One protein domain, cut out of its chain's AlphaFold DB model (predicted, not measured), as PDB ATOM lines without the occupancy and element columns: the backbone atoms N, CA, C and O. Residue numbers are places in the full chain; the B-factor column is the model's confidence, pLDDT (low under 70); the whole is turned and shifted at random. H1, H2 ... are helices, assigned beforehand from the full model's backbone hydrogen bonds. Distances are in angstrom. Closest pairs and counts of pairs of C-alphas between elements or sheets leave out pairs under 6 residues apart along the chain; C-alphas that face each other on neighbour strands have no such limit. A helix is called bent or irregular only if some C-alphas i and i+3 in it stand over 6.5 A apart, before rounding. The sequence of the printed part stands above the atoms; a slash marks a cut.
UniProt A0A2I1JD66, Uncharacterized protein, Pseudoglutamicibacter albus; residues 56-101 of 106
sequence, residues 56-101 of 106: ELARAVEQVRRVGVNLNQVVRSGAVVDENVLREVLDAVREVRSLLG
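AT A GLANCE: This is residues 56 to 101 of the 106 residues of an uncharacterized protein of Pseudoglutamicibacter albus (UniProt A0A2I1JD66). This is a long, loose helical hairpin: the longest helix, H1, runs one way, and H2 folds back beside it, running the opposite way. The two come closest at the end away from their link, residues 57 to 64 of H1 against residues 93 to 100 of H2, and stand wider at the link end, where residues 72 to 80 stand free. The printed part has 46 residues, with two named helices in the order H1, H2 and no named strand, and the class is all helix. With a radius of gyration of the C-alphas of 11.8 A it is only just loose, close to compact, and its C-alphas span 33 by 18 by 10 A.

HOW THE PARTS SIT: The longest helix is H1, residues 56 to 77. H2, residues 83 to 100, only just touches it, with 3 pairs of C-alphas within 8 A. The closest C-alphas of the two, those of Leu 57 and Leu 100, are 7.3 A apart. H1 touches H2 with residues 57 to 64 alone, and H2 touches H1 with residues 93 to 100 alone. Their lines stand at a shallow tilt of 22 degrees, opposite ways, and their centres are 12.2 A apart. H1 and H2 form a helical hairpin. In both helices every O i to N i+4 pair is within hydrogen-bond range.

IN THESE COORDINATES: H1 begins at C-alpha 56 at (31.890, 47.971, 0.972) and ends at C-alpha 77 at (60.350, 34.646, -4.374), 31.9 A from first to last C-alpha. H2 measures 25.7 A from C-alpha 83 to C-alpha 100, the latter at (38.497, 55.037, -3.197). Neither helix is bent.

THE WHOLE: The outline is flat, only just. The two C-alphas farthest apart, those of Glu 56 and Val 80, are 34.0 A apart. The printed part has no cut, and the link from H1 to H2, 5 residues, is tight. The mean pLDDT of the printed part is 89.3, and no printed residue is under 70.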
ATOM      1  N   GLU A  56      31.490  48.146   2.372       85.00
ATOM      2  CA  GLU A  56      31.890  47.971   0.972       85.00
ATOM      3  C   GLU A  56      33.254  48.608   0.688       85.00
ATOM      4  O   GLU A  56      34.127  47.946   0.133       85.00
ATOM      5  N   LEU A  57      33.482  49.838   1.167       84.12
ATOM      6  CA  LEU A  57      34.781  50.511   1.081       84.12
ATOM      7  C   LEU A  57      35.869  49.713   1.810       84.12
ATOM      8  O   LEU A  57      36.934  49.467   1.256       84.12
ATOM      9  N   ALA A  58      35.581  49.242   3.026       85.12
ATOM     10  CA  ALA A  58      36.513  48.428   3.800       85.12
ATOM     11  C   ALA A  58      36.888  47.126   3.069       85.12
ATOM     12  O   ALA A  58      38.055  46.738   3.052       85.12
ATOM     13  N   ARG A  59      35.918  46.465   2.420       88.12
ATOM     14  CA  ARG A  59      36.176  45.280   1.588       88.12
ATOM     15  C   ARG A  59      37.043  45.616   0.377       88.12
ATOM     16  O   ARG A  59      37.962  44.856   0.093       88.12
ATOM     17  N   ALA A  60      36.770  46.722  -0.313       86.00
ATOM     18  CA  ALA A  60      37.555  47.154  -1.468       86.00
ATOM     19  C   ALA A  60      39.014  47.454  -1.081       86.00
ATOM     20  O   ALA A  60      39.933  46.926  -1.705       86.00
ATOM     21  N   VAL A  61      39.229  48.201   0.007       86.25
ATOM     22  CA  VAL A  61      40.566  48.481   0.563       86.25
ATOM     23  C   VAL A  61      41.302  47.186   0.919       86.25
ATOM     24  O   VAL A  61      42.478  47.026   0.593       86.25
ATOM     25  N   GLU A  62      40.613  46.223   1.530       90.94
ATOM     26  CA  GLU A  62      41.200  44.924   1.867       90.94
ATOM     27  C   GLU A  62      41.610  44.117   0.621       90.94
ATOM     28  O   GLU A  62      42.650  43.458   0.639       90.94
ATOM     29  N   GLN A  63      40.852  44.182  -0.481       90.00
ATOM     30  CA  GLN A  63      41.273  43.546  -1.736       90.00
ATOM     31  C   GLN A  63      42.557  44.179  -2.286       90.00
ATOM     32  O   GLN A  63      43.486  43.452  -2.633       90.00
ATOM     33  N   VAL A  64      42.661  45.512  -2.287       88.75
ATOM     34  CA  VAL A  64      43.884  46.217  -2.718       88.75
ATOM     35  C   VAL A  64      45.076  45.825  -1.843       88.75
ATOM     36  O   VAL A  64      46.156  45.518  -2.354       88.75
ATOM     37  N   ARG A  65      44.879  45.744  -0.521       90.19
ATOM     38  CA  ARG A  65      45.917  45.286   0.414       90.19
ATOM     39  C   ARG A  65      46.416  43.882   0.061       90.19
ATOM     40  O   ARG A  65      47.623  43.643   0.080       90.19
ATOM     41  N   ARG A  66      45.514  42.954  -0.274       93.50
ATOM     42  CA  ARG A  66      45.873  41.582  -0.682       93.50
ATOM     43  C   ARG A  66      46.679  41.554  -1.975       93.50
ATOM     44  O   ARG A  66      47.656  40.813  -2.033       93.50
ATOM     45  N   VAL A  67      46.331  42.381  -2.964       90.75
ATOM     46  CA  VAL A  67      47.136  42.533  -4.189       90.75
ATOM     47  C   VAL A  67      48.563  42.953  -3.827       90.75
ATOM     48  O   VAL A  67      49.511  42.289  -4.236       90.75
ATOM     49  N   GLY A  68      48.725  43.975  -2.980       91.12
ATOM     50  CA  GLY A  68      50.045  44.419  -2.516       91.12
ATOM     51  C   GLY A  68      50.846  43.326  -1.795       91.12
ATOM     52  O   GLY A  68      52.044  43.172  -2.035       91.12
ATOM     53  N   VAL A  69      50.193  42.519  -0.950       95.00
ATOM     54  CA  VAL A  69      50.833  41.369  -0.284       95.00
ATOM     55  C   VAL A  69      51.306  40.329  -1.298       95.00
ATOM     56  O   VAL A  69      52.450  39.885  -1.202       95.00
ATOM     57  N   ASN A  70      50.467  39.970  -2.270       92.69
ATOM     58  CA  ASN A  70      50.814  38.989  -3.297       92.69
ATOM     59  C   ASN A  70      51.994  39.475  -4.151       92.69
ATOM     60  O   ASN A  70      52.937  38.723  -4.373       92.69
ATOM     61  N   LEU A  71      51.994  40.748  -4.556       90.31
ATOM     62  CA  LEU A  71      53.113  41.344  -5.293       90.31
ATOM     63  C   LEU A  71      54.412  41.293  -4.482       90.31
ATOM     64  O   LEU A  71      55.450  40.881  -4.992       90.31
ATOM     65  N   ASN A  72      54.356  41.640  -3.195       92.31
ATOM     66  CA  ASN A  72      55.522  41.567  -2.317       92.31
ATOM     67  C   ASN A  72      56.028  40.121  -2.141       92.31
ATOM     68  O   ASN A  72      57.231  39.894  -2.044       92.31
ATOM     69  N   GLN A  73      55.135  39.128  -2.128       94.81
ATOM     70  CA  GLN A  73      55.528  37.715  -2.120       94.81
ATOM     71  C   GLN A  73      56.234  37.303  -3.417       94.81
ATOM     72  O   GLN A  73      57.255  36.627  -3.341       94.81
ATOM     73  N   VAL A  74      55.742  37.742  -4.580       92.25
ATOM     74  CA  VAL A  74      56.372  37.487  -5.889       92.25
ATOM     75  C   VAL A  74      57.768  38.114  -5.969       92.25
ATOM     76  O   VAL A  74      58.713  37.468  -6.411       92.25
ATOM     77  N   VAL A  75      57.936  39.343  -5.469       89.50
ATOM     78  CA  VAL A  75      59.261  39.981  -5.386       89.50
ATOM     79  C   VAL A  75      60.200  39.166  -4.494       89.50
ATOM     80  O   VAL A  75      61.343  38.906  -4.862       89.50
ATOM     81  N   ARG A  76      59.718  38.717  -3.329       93.44
ATOM     82  CA  ARG A  76      60.521  37.921  -2.386       93.44
ATOM     83  C   ARG A  76      60.868  36.530  -2.898       93.44
ATOM     84  O   ARG A  76      61.889  35.993  -2.481       93.44
ATOM     85  N   SER A  77      60.045  35.940  -3.763       95.25
ATOM     86  CA  SER A  77      60.350  34.646  -4.374       95.25
ATOM     87  C   SER A  77      61.395  34.744  -5.487       95.25
ATOM     88  O   SER A  77      61.873  33.710  -5.947       95.25
ATOM     89  N   GLY A  78      61.762  35.958  -5.917       91.75
ATOM     90  CA  GLY A  78      62.700  36.174  -7.018       91.75
ATOM     91  C   GLY A  78      62.132  35.764  -8.378       91.75
ATOM     92  O   GLY A  78      62.896  35.530  -9.314       91.75
ATOM     93  N   ALA A  79      60.807  35.638  -8.492       90.00
ATOM     94  CA  ALA A  79      60.164  35.311  -9.755       90.00
ATOM     95  C   ALA A  79      60.394  36.432 -10.779       90.00
ATOM     96  O   ALA A  79      60.263  37.617 -10.466       90.00
ATOM     97  N   VAL A  80      60.708  36.052 -12.018       88.19
ATOM     98  CA  VAL A  80      60.793  37.003 -13.129       88.19
ATOM     99  C   VAL A  80      59.374  37.403 -13.517       88.19
ATOM    100  O   VAL A  80      58.552  36.549 -13.848       88.19
ATOM    101  N   VAL A  81      59.095  38.701 -13.459       86.25
ATOM    102  CA  VAL A  81      57.803  39.287 -13.822       86.25
ATOM    103  C   VAL A  81      58.004  40.164 -15.047       86.25
ATOM    104  O   VAL A  81      58.950  40.948 -15.100       86.25
ATOM    105  N   ASP A  82      57.114  40.020 -16.025       92.56
ATOM    106  CA  ASP A  82      57.098  40.870 -17.210       92.56
ATOM    107  C   ASP A  82      56.834  42.336 -16.824       92.56
ATOM    108  O   ASP A  82      55.928  42.646 -16.044       92.56
ATOM    109  N   GLU A  83      57.639  43.250 -17.364       90.62
ATOM    110  CA  GLU A  83      57.558  44.670 -17.021       90.62
ATOM    111  C   GLU A  83      56.230  45.307 -17.464       90.62
ATOM    112  O   GLU A  83      55.712  46.187 -16.775       90.62
ATOM    113  N   ASN A  84      55.640  44.855 -18.574       94.69
ATOM    114  CA  ASN A  84      54.351  45.366 -19.037       94.69
ATOM    115  C   ASN A  84      53.238  44.964 -18.070       94.69
ATOM    116  O   ASN A  84      52.446  45.817 -17.675       94.69
ATOM    117  N   VAL A  85      53.251  43.715 -17.592       90.31
ATOM    118  CA  VAL A  85      52.303  43.244 -16.566       90.31
ATOM    119  C   VAL A  85      52.430  44.074 -15.287       90.31
ATOM    120  O   VAL A  85      51.427  44.453 -14.683       90.31
ATOM    121  N   LEU A  86      53.656  44.413 -14.875       89.62
ATOM    122  CA  LEU A  86      53.870  45.253 -13.697       89.62
ATOM    123  C   LEU A  86      53.306  46.671 -13.879       89.62
ATOM    124  O   LEU A  86      52.706  47.210 -12.945       89.62
ATOM    125  N   ARG A  87      53.474  47.272 -15.063       93.06
ATOM    126  CA  ARG A  87      52.908  48.594 -15.380       93.06
ATOM    127  C   ARG A  87      51.382  48.569 -15.386       93.06
ATOM    128  O   ARG A  87      50.777  49.429 -14.756       93.06
ATOM    129  N   GLU A  88      50.771  47.559 -16.003       94.06
ATOM    130  CA  GLU A  88      49.310  47.393 -16.022       94.06
ATOM    131  C   GLU A  88      48.732  47.285 -14.605       94.06
ATOM    132  O   GLU A  88      47.763  47.964 -14.264       94.06
ATOM    133  N   VAL A  89      49.363  46.483 -13.740       91.19
ATOM    134  CA  VAL A  89      48.945  46.350 -12.338       91.19
ATOM    135  C   VAL A  89      49.106  47.671 -11.583       91.19
ATOM    136  O   VAL A  89      48.234  48.037 -10.793       91.19
ATOM    137  N   LEU A  90      50.199  48.403 -11.815       90.38
ATOM    138  CA  LEU A  90      50.432  49.700 -11.181       90.38
ATOM    139  C   LEU A  90      49.359  50.724 -11.570       90.38
ATOM    140  O   LEU A  90      48.867  51.450 -10.703       90.38
ATOM    141  N   ASP A  91      48.986  50.770 -12.845       93.62
ATOM    142  CA  ASP A  91      47.968  51.693 -13.341       93.62
ATOM    143  C   ASP A  91      46.573  51.324 -12.825       93.62
ATOM    144  O   ASP A  91      45.866  52.199 -12.318       93.62
ATOM    145  N   ALA A  92      46.230  50.033 -12.792       91.56
ATOM    146  CA  ALA A  92      44.988  49.559 -12.182       91.56
ATOM    147  C   ALA A  92      44.905  49.909 -10.681       91.56
ATOM    148  O   ALA A  92      43.867  50.352 -10.190       91.56
ATOM    149  N   VAL A  93      46.005  49.766  -9.931       88.56
ATOM    150  CA  VAL A  93      46.046  50.152  -8.509       88.56
ATOM    151  C   VAL A  93      45.885  51.664  -8.336       88.56
ATOM    152  O   VAL A  93      45.190  52.092  -7.414       88.56
ATOM    153  N   ARG A  94      46.490  52.485  -9.204       88.00
ATOM    154  CA  ARG A  94      46.322  53.951  -9.179       88.00
ATOM    155  C   ARG A  94      44.883  54.365  -9.469       88.00
ATOM    156  O   ARG A  94      44.369  55.249  -8.786       88.00
ATOM    157  N   GLU A  95      44.238  53.723 -10.438       89.38
ATOM    158  CA  GLU A  95      42.829  53.956 -10.760       89.38
ATOM    159  C   GLU A  95      41.935  53.621  -9.562       89.38
ATOM    160  O   GLU A  95      41.162  54.468  -9.108       89.38
ATOM    161  N   VAL A  96      42.106  52.433  -8.972       85.69
ATOM    162  CA  VAL A  96      41.353  52.030  -7.777       85.69
ATOM    163  C   VAL A  96      41.608  52.992  -6.617       85.69
ATOM    164  O   VAL A  96      40.667  53.385  -5.934       85.69
ATOM    165  N   ARG A  97      42.852  53.431  -6.407       81.81
ATOM    166  CA  ARG A  97      43.190  54.400  -5.357       81.81
ATOM    167  C   ARG A  97      42.467  55.739  -5.551       81.81
ATOM    168  O   ARG A  97      41.886  56.251  -4.600       81.81
ATOM    169  N   SER A  98      42.439  56.251  -6.781       84.19
ATOM    170  CA  SER A  98      41.688  57.461  -7.141       84.19
ATOM    171  C   SER A  98      40.189  57.311  -6.843       84.19
ATOM    172  O   SER A  98      39.579  58.193  -6.238       84.19
ATOM    173  N   LEU A  99      39.604  56.157  -7.186       83.06
ATOM    174  CA  LEU A  99      38.186  55.857  -6.954       83.06
ATOM    175  C   LEU A  99      37.820  55.713  -5.470       83.06
ATOM    176  O   LEU A  99      36.703  56.055  -5.080       83.06
ATOM    177  N   LEU A 100      38.731  55.205  -4.637       80.25
ATOM    178  CA  LEU A 100      38.497  55.037  -3.197       80.25
ATOM    179  C   LEU A 100      38.631  56.352  -2.412       80.25
ATOM    180  O   LEU A 100      38.207  56.405  -1.257       80.25
ATOM    181  N   GLY A 101      39.151  57.406  -3.049       74.00
ATOM    182  CA  GLY A 101      39.551  58.645  -2.397       74.00
ATOM    183  C   GLY A 101      40.892  58.448  -1.698       74.00
ATOM    184  O   GLY A 101      41.020  57.603  -0.813       74.00
TER     185      GLY A 101